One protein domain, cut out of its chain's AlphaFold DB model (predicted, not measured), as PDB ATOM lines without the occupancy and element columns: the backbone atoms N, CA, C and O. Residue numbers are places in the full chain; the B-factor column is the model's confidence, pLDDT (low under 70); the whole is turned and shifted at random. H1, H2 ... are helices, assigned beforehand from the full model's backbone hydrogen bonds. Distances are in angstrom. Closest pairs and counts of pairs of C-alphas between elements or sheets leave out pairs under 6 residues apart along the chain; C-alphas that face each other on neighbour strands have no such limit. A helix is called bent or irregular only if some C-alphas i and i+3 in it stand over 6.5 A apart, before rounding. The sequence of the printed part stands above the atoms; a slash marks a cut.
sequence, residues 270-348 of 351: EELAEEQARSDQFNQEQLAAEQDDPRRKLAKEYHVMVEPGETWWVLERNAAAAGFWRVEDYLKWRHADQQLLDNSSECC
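Overview. This is residues 270 to 348 of the 351 residues of the protein "DNA mismatch repair protein MutL" of Pseudomonas cannabina (UniProt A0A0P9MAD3). What is the main picture? A small compact body of 45 residues, with H2, H3 and residues 327 to 335 of H4, has two helical arms that stick out from it: H1, residues 270 to 290, at one end, and residues 336 to 348, mostly H4, at the other. What is it built of? The 79 printed residues have four named helices, H1, H2, H3, H4 in chain order, and no named strand: all helix. How is it spread? It is extended, with a radius of gyration of the C-alphas of 19.2 A; the arms make the length in its spans of 69 by 28 by 23 A.

Along the chain. Where does H1 run? H1, residues 270 to 290, runs 30.1 A from C-alpha 270 at (-11.038, -18.526, 29.636). What follows? H2 is residues 300 to 305 and H3 residues 312 to 321. H4, residues 327 to 346, runs 28.9 A to C-alpha 346 at (52.934, -33.074, 39.070).

Arrangement. What does H1 touch? H1 touches no helix. What does H4 touch? With residues 328 to 335 alone it touches H2, at a steep tilt of 46 degrees, the same way; the closest C-alphas, Met 305 and Leu 331, are 6.2 A apart. With residues 327 to 331 alone it touches H3, about perpendicular at 75 degrees; the closest C-alphas, Ala 319 and Tyr 330, are 5.2 A apart. How are the backbones? In H1, H3 and H4 every O i to N i+4 pair is within hydrogen-bond range; in H2, 0 of 2 are, with 2 of 3 O i to N i+3 pairs. H2 is irregular, but only just: C-alphas 301 and 304 are 6.9 A apart.

Size, cuts and confidence. How large is it? The two C-alphas farthest apart, of Glu 270 and Cys 347, are 69.5 A apart. Are there cuts or long links? The printed part has no cut and no long link. Where is confidence low? The mean pLDDT of the printed part is 73.2; 31 residues are under 70, among them 282 to 292 and 339 to 348.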
ATOM      1  N   GLU A 270     -12.036 -17.509  29.955       61.06
ATOM      2  CA  GLU A 270     -11.038 -18.526  29.636       61.06
ATOM      3  C   GLU A 270      -9.765 -17.918  29.020       61.06
ATOM      4  O   GLU A 270      -8.663 -18.229  29.471       61.06
ATOM      5  N   GLU A 271      -9.887 -16.976  28.081       63.03
ATOM      6  CA  GLU A 271      -8.737 -16.288  27.474       63.03
ATOM      7  C   GLU A 271      -7.995 -15.395  28.478       63.03
ATOM      8  O   GLU A 271      -6.760 -15.395  28.508       63.03
ATOM      9  N   LEU A 272      -8.728 -14.700  29.357       62.47
ATOM     10  CA  LEU A 272      -8.129 -13.877  30.413       62.47
ATOM     11  C   LEU A 272      -7.372 -14.742  31.438       62.47
ATOM     12  O   LEU A 272      -6.285 -14.382  31.897       62.47
ATOM     13  N   ALA A 273      -7.925 -15.911  31.776       69.12
ATOM     14  CA  ALA A 273      -7.289 -16.870  32.673       69.12
ATOM     15  C   ALA A 273      -6.030 -17.500  32.053       69.12
ATOM     16  O   ALA A 273      -5.034 -17.691  32.754       69.12
ATOM     17  N   GLU A 274      -6.034 -17.790  30.749       70.50
ATOM     18  CA  GLU A 274      -4.871 -18.330  30.034       70.50
ATOM     19  C   GLU A 274      -3.728 -17.316  29.879       70.50
ATOM     20  O   GLU A 274      -2.549 -17.688  29.916       70.50
ATOM     21  N   GLU A 275      -4.041 -16.034  29.688       66.50
ATOM     22  CA  GLU A 275      -3.033 -14.973  29.626       66.50
ATOM     23  C   GLU A 275      -2.428 -14.684  31.007       66.50
ATOM     24  O   GLU A 275      -1.200 -14.636  31.144       66.50
ATOM     25  N   GLN A 276      -3.262 -14.624  32.051       69.31
ATOM     26  CA  GLN A 276      -2.799 -14.489  33.431       69.31
ATOM     27  C   GLN A 276      -1.927 -15.686  33.849       69.31
ATOM     28  O   GLN A 276      -0.843 -15.494  34.397       69.31
ATOM     29  N   ALA A 277      -2.328 -16.917  33.509       69.38
ATOM     30  CA  ALA A 277      -1.554 -18.123  33.805       69.38
ATOM     31  C   ALA A 277      -0.189 -18.146  33.093       69.38
ATOM     32  O   ALA A 277       0.809 -18.554  33.691       69.38
ATOM     33  N   ARG A 278      -0.113 -17.674  31.839       69.69
ATOM     34  CA  ARG A 278       1.166 -17.539  31.116       69.69
ATOM     35  C   ARG A 278       2.084 -16.499  31.750       69.69
ATOM     36  O   ARG A 278       3.282 -16.751  31.873       69.69
ATOM     37  N   SER A 279       1.534 -15.357  32.158       64.06
ATOM     38  CA  SER A 279       2.289 -14.292  32.826       64.06
ATOM     39  C   SER A 279       2.817 -14.746  34.194       64.06
ATOM     40  O   SER A 279       3.992 -14.554  34.517       64.06
ATOM     41  N   ASP A 280       1.988 -15.452  34.967       70.50
ATOM     42  CA  ASP A 280       2.359 -16.000  36.274       70.50
ATOM     43  C   ASP A 280       3.425 -17.102  36.156       70.50
ATOM     44  O   ASP A 280       4.368 -17.138  36.953       70.50
ATOM     45  N   GLN A 281       3.332 -17.966  35.136       70.00
ATOM     46  CA  GLN A 281       4.336 -18.998  34.867       70.00
ATOM     47  C   GLN A 281       5.683 -18.392  34.444       70.00
ATOM     48  O   GLN A 281       6.724 -18.793  34.965       70.00
ATOM     49  N   PHE A 282       5.675 -17.392  33.556       60.31
ATOM     50  CA  PHE A 282       6.891 -16.693  33.134       60.31
ATOM     51  C   PHE A 282       7.578 -15.992  34.315       60.31
ATOM     52  O   PHE A 282       8.790 -16.119  34.492       60.31
ATOM     53  N   ASN A 283       6.808 -15.329  35.183       58.94
ATOM     54  CA  ASN A 283       7.335 -14.687  36.388       58.94
ATOM     55  C   ASN A 283       7.887 -15.704  37.403       58.94
ATOM     56  O   ASN A 283       8.925 -15.449  38.015       58.94
ATOM     57  N   GLN A 284       7.253 -16.871  37.571       59.28
ATOM     58  CA  GLN A 284       7.774 -17.941  38.435       59.28
ATOM     59  C   GLN A 284       9.073 -18.557  37.902       59.28
ATOM     60  O   GLN A 284       9.996 -18.791  38.684       59.28
ATOM     61  N   GLU A 285       9.174 -18.793  36.593       58.72
ATOM     62  CA  GLU A 285      10.392 -19.318  35.965       58.72
ATOM     63  C   GLU A 285      11.546 -18.302  36.032       58.72
ATOM     64  O   GLU A 285      12.685 -18.679  36.320       58.72
ATOM     65  N   GLN A 286      11.256 -17.005  35.873       52.50
ATOM     66  CA  GLN A 286      12.249 -15.938  36.018       52.50
ATOM     67  C   GLN A 286      12.715 -15.776  37.480       52.50
ATOM     68  O   GLN A 286      13.916 -15.687  37.737       52.50
ATOM     69  N   LEU A 287      11.797 -15.845  38.454       52.47
ATOM     70  CA  LEU A 287      12.118 -15.827  39.888       52.47
ATOM     71  C   LEU A 287      12.941 -17.050  40.326       52.47
ATOM     72  O   LEU A 287      13.836 -16.912  41.160       52.47
ATOM     73  N   ALA A 288      12.679 -18.232  39.761       55.47
ATOM     74  CA  ALA A 288      13.449 -19.445  40.040       55.47
ATOM     75  C   ALA A 288      14.867 -19.392  39.441       55.47
ATOM     76  O   ALA A 288      15.821 -19.831  40.083       55.47
ATOM     77  N   ALA A 289      15.025 -18.813  38.246       53.81
ATOM     78  CA  ALA A 289      16.324 -18.652  37.594       53.81
ATOM     79  C   ALA A 289      17.189 -17.542  38.230       53.81
ATOM     80  O   ALA A 289      18.415 -17.650  38.251       53.81
ATOM     81  N   GLU A 290      16.581 -16.486  38.781       53.62
ATOM     82  CA  GLU A 290      17.313 -15.368  39.393       53.62
ATOM     83  C   GLU A 290      17.720 -15.591  40.863       53.62
ATOM     84  O   GLU A 290      18.615 -14.892  41.359       53.62
ATOM     85  N   GLN A 291      17.110 -16.546  41.574       54.56
ATOM     86  CA  GLN A 291      17.324 -16.736  43.019       54.56
ATOM     87  C   GLN A 291      18.498 -17.650  43.417       54.56
ATOM     88  O   GLN A 291      18.866 -17.640  44.596       54.56
ATOM     89  N   ASP A 292      19.127 -18.392  42.494       65.56
ATOM     90  CA  ASP A 292      20.012 -19.513  42.880       65.56
ATOM     91  C   ASP A 292      21.469 -19.451  42.366       65.56
ATOM     92  O   ASP A 292      22.180 -20.455  42.407       65.56
ATOM     93  N   ASP A 293      21.965 -18.277  41.935       74.81
ATOM     94  CA  ASP A 293      23.412 -18.082  41.715       74.81
ATOM     95  C   ASP A 293      24.130 -17.831  43.062       74.81
ATOM     96  O   ASP A 293      23.966 -16.757  43.667       74.81
ATOM     97  N   PRO A 294      24.970 -18.768  43.545       76.94
ATOM     98  CA  PRO A 294      25.685 -18.631  44.814       76.94
ATOM     99  C   PRO A 294      26.630 -17.421  44.860       76.94
ATOM    100  O   PRO A 294      26.921 -16.908  45.944       76.94
ATOM    101  N   ARG A 295      27.079 -16.898  43.709       80.00
ATOM    102  CA  ARG A 295      27.969 -15.727  43.642       80.00
ATOM    103  C   ARG A 295      27.295 -14.443  44.130       80.00
ATOM    104  O   ARG A 295      27.984 -13.510  44.530       80.00
ATOM    105  N   ARG A 296      25.960 -14.379  44.176       78.88
ATOM    106  CA  ARG A 296      25.238 -13.223  44.742       78.88
ATOM    107  C   ARG A 296      25.299 -13.169  46.274       78.88
ATOM    108  O   ARG A 296      25.185 -12.087  46.841       78.88
ATOM    109  N   LYS A 297      25.490 -14.317  46.936       79.44
ATOM    110  CA  LYS A 297      25.538 -14.448  48.406       79.44
ATOM    111  C   LYS A 297      26.964 -14.496  48.958       79.44
ATOM    112  O   LYS A 297      27.174 -14.262  50.144       79.44
ATOM    113  N   LEU A 298      27.942 -14.775  48.097       81.00
ATOM    114  CA  LEU A 298      29.356 -14.848  48.447       81.00
ATOM    115  C   LEU A 298      30.082 -13.530  48.164       81.00
ATOM    116  O   LEU A 298      29.835 -12.866  47.154       81.00
ATOM    117  N   ALA A 299      31.055 -13.188  49.012       84.25
ATOM    118  CA  ALA A 299      32.002 -12.123  48.694       84.25
ATOM    119  C   ALA A 299      32.793 -12.464  47.416       84.25
ATOM    120  O   ALA A 299      33.060 -13.634  47.130       84.25
ATOM    121  N   LYS A 300      33.202 -11.433  46.661       83.00
ATOM    122  CA  LYS A 300      33.857 -11.575  45.341       83.00
ATOM    123  C   LYS A 300      35.078 -12.503  45.346       83.00
ATOM    124  O   LYS A 300      35.346 -13.160  44.348       83.00
ATOM    125  N   GLU A 301      35.792 -12.580  46.467       84.12
ATOM    126  CA  GLU A 301      36.972 -13.438  46.639       84.12
ATOM    127  C   GLU A 301      36.670 -14.946  46.535       84.12
ATOM    128  O   GLU A 301      37.553 -15.714  46.167       84.12
ATOM    129  N   TYR A 302      35.426 -15.369  46.775       83.88
ATOM    130  CA  TYR A 302      35.011 -16.776  46.696       83.88
ATOM    131  C   TYR A 302      34.391 -17.149  45.348       83.88
ATOM    132  O   TYR A 302      34.140 -18.324  45.099       83.88
ATOM    133  N   HIS A 303      34.142 -16.182  44.457       86.88
ATOM    134  CA  HIS A 303      33.454 -16.433  43.178       86.88
ATOM    135  C   HIS A 303      34.228 -17.392  42.276       86.88
ATOM    136  O   HIS A 303      33.617 -18.149  41.524       86.88
ATOM    137  N   VAL A 304      35.559 -17.361  42.381       85.00
ATOM    138  CA  VAL A 304      36.490 -18.230  41.648       85.00
ATOM    139  C   VAL A 304      36.513 -19.665  42.178       85.00
ATOM    140  O   VAL A 304      36.969 -20.556  41.477       85.00
ATOM    141  N   MET A 305      36.015 -19.888  43.398       86.94
ATOM    142  CA  MET A 305      35.974 -21.203  44.050       86.94
ATOM    143  C   MET A 305      34.644 -21.934  43.813       86.94
ATOM    144  O   MET A 305      34.485 -23.061  44.280       86.94
ATOM    145  N   VAL A 306      33.688 -21.296  43.124       86.62
ATOM    146  CA  VAL A 306      32.389 -21.870  42.741       86.62
ATOM    147  C   VAL A 306      32.497 -22.483  41.348       86.62
ATOM    148  O   VAL A 306      32.758 -21.768  40.372       86.62
ATOM    149  N   GLU A 307      32.245 -23.786  41.242       83.25
ATOM    150  CA  GLU A 307      32.306 -24.509  39.973       83.25
ATOM    151  C   GLU A 307      31.073 -24.219  39.088       83.25
ATOM    152  O   GLU A 307      29.994 -23.877  39.587       83.25
ATOM    153  N   PRO A 308      31.197 -24.316  37.749       77.50
ATOM    154  CA  PRO A 308      30.067 -24.116  36.845       77.50
ATOM    155  C   PRO A 308      28.917 -25.094  37.138       77.50
ATOM    156  O   PRO A 308      29.107 -26.305  37.115       77.50
ATOM    157  N   GLY A 309      27.713 -24.561  37.370       75.50
ATOM    158  CA  GLY A 309      26.511 -25.357  37.650       75.50
ATOM    159  C   GLY A 309      26.240 -25.630  39.134       75.50
ATOM    160  O   GLY A 309      25.219 -26.239  39.448       75.50
ATOM    161  N   GLU A 310      27.096 -25.170  40.053       81.06
ATOM    162  CA  GLU A 310      26.800 -25.232  41.487       81.06
ATOM    163  C   GLU A 310      25.753 -24.184  41.882       81.06
ATOM    164  O   GLU A 310      25.910 -22.996  41.602       81.06
ATOM    165  N   THR A 311      24.701 -24.628  42.573       84.06
ATOM    166  CA  THR A 311      23.691 -23.747  43.171       84.06
ATOM    167  C   THR A 311      23.986 -23.480  44.644       84.06
ATOM    168  O   THR A 311      24.760 -24.206  45.282       84.06
ATOM    169  N   TRP A 312      23.360 -22.452  45.226       84.12
ATOM    170  CA  TRP A 312      23.570 -22.112  46.638       84.12
ATOM    171  C   TRP A 312      23.199 -23.268  47.571       84.12
ATOM    172  O   TRP A 312      23.941 -23.592  48.499       84.12
ATOM    173  N   TRP A 313      22.095 -23.950  47.268       79.31
ATOM    174  CA  TRP A 313      21.641 -25.111  48.029       79.31
ATOM    175  C   TRP A 313      22.662 -26.262  48.032       79.31
ATOM    176  O   TRP A 313      22.893 -26.891  49.067       79.31
ATOM    177  N   VAL A 314      23.309 -26.533  46.891       80.94
ATOM    178  CA  VAL A 314      24.341 -27.580  46.790       80.94
ATOM    179  C   VAL A 314      25.545 -27.242  47.670       80.94
ATOM    180  O   VAL A 314      26.060 -28.123  48.363       80.94
ATOM    181  N   LEU A 315      25.961 -25.973  47.687       85.12
ATOM    182  CA  LEU A 315      27.082 -25.512  48.503       85.12
ATOM    183  C   LEU A 315      26.788 -25.592  50.006       85.12
ATOM    184  O   LEU A 315      27.624 -26.099  50.751       85.12
ATOM    185  N   GLU A 316      25.602 -25.172  50.457       85.62
ATOM    186  CA  GLU A 316      25.195 -25.280  51.868       85.62
ATOM    187  C   GLU A 316      25.139 -26.734  52.339       85.62
ATOM    188  O   GLU A 316      25.683 -27.085  53.390       85.62
ATOM    189  N   ARG A 317      24.521 -27.604  51.535       83.31
ATOM    190  CA  ARG A 317      24.409 -29.031  51.844       83.31
ATOM    191  C   ARG A 317      25.784 -29.685  51.968       83.31
ATOM    192  O   ARG A 317      26.011 -30.460  52.896       83.31
ATOM    193  N   ASN A 318      26.690 -29.401  51.034       82.56
ATOM    194  CA  ASN A 318      28.016 -30.011  51.019       82.56
ATOM    195  C   ASN A 318      28.913 -29.452  52.139       82.56
ATOM    196  O   ASN A 318      29.622 -30.228  52.779       82.56
ATOM    197  N   ALA A 319      28.823 -28.151  52.444       85.75
ATOM    198  CA  ALA A 319      29.514 -27.544  53.580       85.75
ATOM    199  C   ALA A 319      29.097 -28.193  54.906       85.75
ATOM    200  O   ALA A 319      29.954 -28.622  55.680       85.75
ATOM    201  N   ALA A 320      27.788 -28.364  55.121       74.94
ATOM    202  CA  ALA A 320      27.259 -29.025  56.309       74.94
ATOM    203  C   ALA A 320      27.686 -30.502  56.397       74.94
ATOM    204  O   ALA A 320      28.067 -30.970  57.469       74.94
ATOM    205  N   ALA A 321      27.676 -31.230  55.274       74.94
ATOM    206  CA  ALA A 321      28.128 -32.624  55.223       74.94
ATOM    207  C   ALA A 321      29.625 -32.778  55.546       74.94
ATOM    208  O   ALA A 321      30.026 -33.773  56.145       74.94
ATOM    209  N   ALA A 322      30.437 -31.780  55.189       76.44
ATOM    210  CA  ALA A 322      31.858 -31.711  55.513       76.44
ATOM    211  C   ALA A 322      32.145 -31.100  56.904       76.44
ATOM    212  O   ALA A 322      33.305 -30.958  57.282       76.44
ATOM    213  N   GLY A 323      31.109 -30.764  57.685       75.88
ATOM    214  CA  GLY A 323      31.240 -30.255  59.055       75.88
ATOM    215  C   GLY A 323      31.541 -28.757  59.168       75.88
ATOM    216  O   GLY A 323      31.903 -28.289  60.247       75.88
ATOM    217  N   PHE A 324      31.388 -27.992  58.086       82.38
ATOM    218  CA  PHE A 324      31.581 -26.545  58.088       82.38
ATOM    219  C   PHE A 324      30.278 -25.813  58.396       82.38
ATOM    220  O   PHE A 324      29.232 -26.074  57.804       82.38
ATOM    221  N   TRP A 325      30.364 -24.838  59.299       68.88
ATOM    222  CA  TRP A 325      29.254 -23.940  59.622       68.88
ATOM    223  C   TRP A 325      29.029 -22.865  58.548       68.88
ATOM    224  O   TRP A 325      27.930 -22.333  58.413       68.88
ATOM    225  N   ARG A 326      30.074 -22.535  57.782       82.56
ATOM    226  CA  ARG A 326      30.062 -21.503  56.743       82.56
ATOM    227  C   ARG A 326      30.473 -22.086  55.398       82.56
ATOM    228  O   ARG A 326      31.466 -22.809  55.311       82.56
ATOM    229  N   VAL A 327      29.748 -21.714  54.346       86.06
ATOM    230  CA  VAL A 327      30.049 -22.124  52.966       86.06
ATOM    231  C   VAL A 327      31.426 -21.616  52.533       86.06
ATOM    232  O   VAL A 327      32.152 -22.318  51.838       86.06
ATOM    233  N   GLU A 328      31.838 -20.434  52.986       91.56
ATOM    234  CA  GLU A 328      33.133 -19.834  52.646       91.56
ATOM    235  C   GLU A 328      34.324 -20.634  53.192       91.56
ATOM    236  O   GLU A 328      35.349 -20.758  52.518       91.56
ATOM    237  N   ASP A 329      34.187 -21.199  54.394       88.19
ATOM    238  CA  ASP A 329      35.228 -22.023  55.018       88.19
ATOM    239  C   ASP A 329      35.336 -23.380  54.312       88.19
ATOM    240  O   ASP A 329      36.440 -23.861  54.051       88.19
ATOM    241  N   TYR A 330      34.193 -23.938  53.906       90.94
ATOM    242  CA  TYR A 330      34.132 -25.129  53.065       90.94
ATOM    243  C   TYR A 330      34.781 -24.906  51.690       90.94
ATOM    244  O   TYR A 330      35.584 -25.729  51.256       90.94
ATOM    245  N   LEU A 331      34.496 -23.782  51.021       90.50
ATOM    246  CA  LEU A 331      35.091 -23.451  49.721       90.50
ATOM    247  C   LEU A 331      36.615 -23.295  49.815       90.50
ATOM    248  O   LEU A 331      37.336 -23.825  48.971       90.50
ATOM    249  N   LYS A 332      37.112 -22.631  50.866       89.12
ATOM    250  CA  LYS A 332      38.554 -22.508  51.138       89.12
ATOM    251  C   LYS A 332      39.210 -23.861  51.377       89.12
ATOM    252  O   LYS A 332      40.280 -24.118  50.832       89.12
ATOM    253  N   TRP A 333      38.579 -24.707  52.187       89.38
ATOM    254  CA  TRP A 333      39.081 -26.043  52.479       89.38
ATOM    255  C   TRP A 333      39.120 -26.918  51.222       89.38
ATOM    256  O   TRP A 333      40.169 -27.475  50.909       89.38
ATOM    257  N   ARG A 334      38.026 -26.956  50.449       87.12
ATOM    258  CA  ARG A 334      37.936 -27.697  49.181       87.12
ATOM    259  C   ARG A 334      39.009 -27.253  48.190       87.12
ATOM    260  O   ARG A 334      39.685 -28.084  47.596       87.12
ATOM    261  N   HIS A 335      39.180 -25.943  48.036       85.94
ATOM    262  CA  HIS A 335      40.163 -25.378  47.119       85.94
ATOM    263  C   HIS A 335      41.606 -25.666  47.568       85.94
ATOM    264  O   HIS A 335      42.468 -25.940  46.737       85.94
ATOM    265  N   ALA A 336      41.885 -25.645  48.877       82.50
ATOM    266  CA  ALA A 336      43.192 -26.021  49.414       82.50
ATOM    267  C   ALA A 336      43.498 -27.516  49.210       82.50
ATOM    268  O   ALA A 336      44.630 -27.866  48.882       82.50
ATOM    269  N   ASP A 337      42.497 -28.387  49.355       74.69
ATOM    270  CA  ASP A 337      42.635 -29.832  49.139       74.69
ATOM    271  C   ASP A 337      42.862 -30.170  47.651       74.69
ATOM    272  O   ASP A 337      43.760 -30.942  47.317       74.69
ATOM    273  N   GLN A 338      42.152 -29.494  46.737       71.88
ATOM    274  CA  GLN A 338      42.403 -29.572  45.287       71.88
ATOM    275  C   GLN A 338      43.832 -29.138  44.922       71.88
ATOM    276  O   GLN A 338      44.521 -29.850  44.197       71.88
ATOM    277  N   GLN A 339      44.331 -28.033  45.486       69.56
ATOM    278  CA  GLN A 339      45.713 -27.594  45.254       69.56
ATOM    279  C   GLN A 339      46.756 -28.587  45.785       69.56
ATOM    280  O   GLN A 339      47.837 -28.720  45.210       69.56
ATOM    281  N   LEU A 340      46.469 -29.288  46.883       64.19
ATOM    282  CA  LEU A 340      47.354 -30.330  47.404       64.19
ATOM    283  C   LEU A 340      47.366 -31.569  46.497       64.19
ATOM    284  O   LEU A 340      48.428 -32.154  46.276       64.19
ATOM    285  N   LEU A 341      46.217 -31.933  45.926       60.38
ATOM    286  CA  LEU A 341      46.083 -33.045  44.984       60.38
ATOM    287  C   LEU A 341      46.778 -32.755  43.641       60.38
ATOM    288  O   LEU A 341      47.511 -33.618  43.143       60.38
ATOM    289  N   ASP A 342      46.660 -31.539  43.113       62.47
ATOM    290  CA  ASP A 342      47.318 -31.121  41.866       62.47
ATOM    291  C   ASP A 342      48.851 -31.051  42.019       62.47
ATOM    292  O   ASP A 342      49.602 -31.582  41.198       62.47
ATOM    293  N   ASN A 343      49.348 -30.527  43.145       56.88
ATOM    294  CA  ASN A 343      50.788 -30.507  43.439       56.88
ATOM    295  C   ASN A 343      51.374 -31.915  43.672       56.88
ATOM    296  O   ASN A 343      52.561 -32.157  43.433       56.88
ATOM    297  N   SER A 344      50.561 -32.867  44.139       55.34
ATOM    298  CA  SER A 344      50.990 -34.258  44.333       55.34
ATOM    299  C   SER A 344      51.081 -35.050  43.021       55.34
ATOM    300  O   SER A 344      51.876 -35.988  42.915       55.34
ATOM    301  N   SER A 345      50.308 -34.657  42.006       53.59
ATOM    302  CA  SER A 345      50.247 -35.330  40.707       53.59
ATOM    303  C   SER A 345      51.313 -34.828  39.721       53.59
ATOM    304  O   SER A 345      51.856 -35.639  38.969       53.59
ATOM    305  N   GLU A 346      51.752 -33.566  39.808       50.78
ATOM    306  CA  GLU A 346      52.934 -33.074  39.070       50.78
ATOM    307  C   GLU A 346      54.250 -33.736  39.526       50.78
ATOM    308  O   GLU A 346      55.150 -33.982  38.719       50.78
ATOM    309  N   CYS A 347      54.357 -34.114  40.802       46.38
ATOM    310  CA  CYS A 347      55.552 -34.772  41.347       46.38
ATOM    311  C   CYS A 347      55.690 -36.245  40.895       46.38
ATOM    312  O   CYS A 347      56.785 -36.810  40.913       46.38
ATOM    313  N   CYS A 348      54.595 -36.865  40.435       46.34
ATOM    314  CA  CYS A 348      54.584 -38.218  39.869       46.34
ATOM    315  C   CYS A 348      54.771 -38.253  38.341       46.34
ATOM    316  O   CYS A 348      55.025 -39.327  37.802       46.34
TER     317      CYS A 348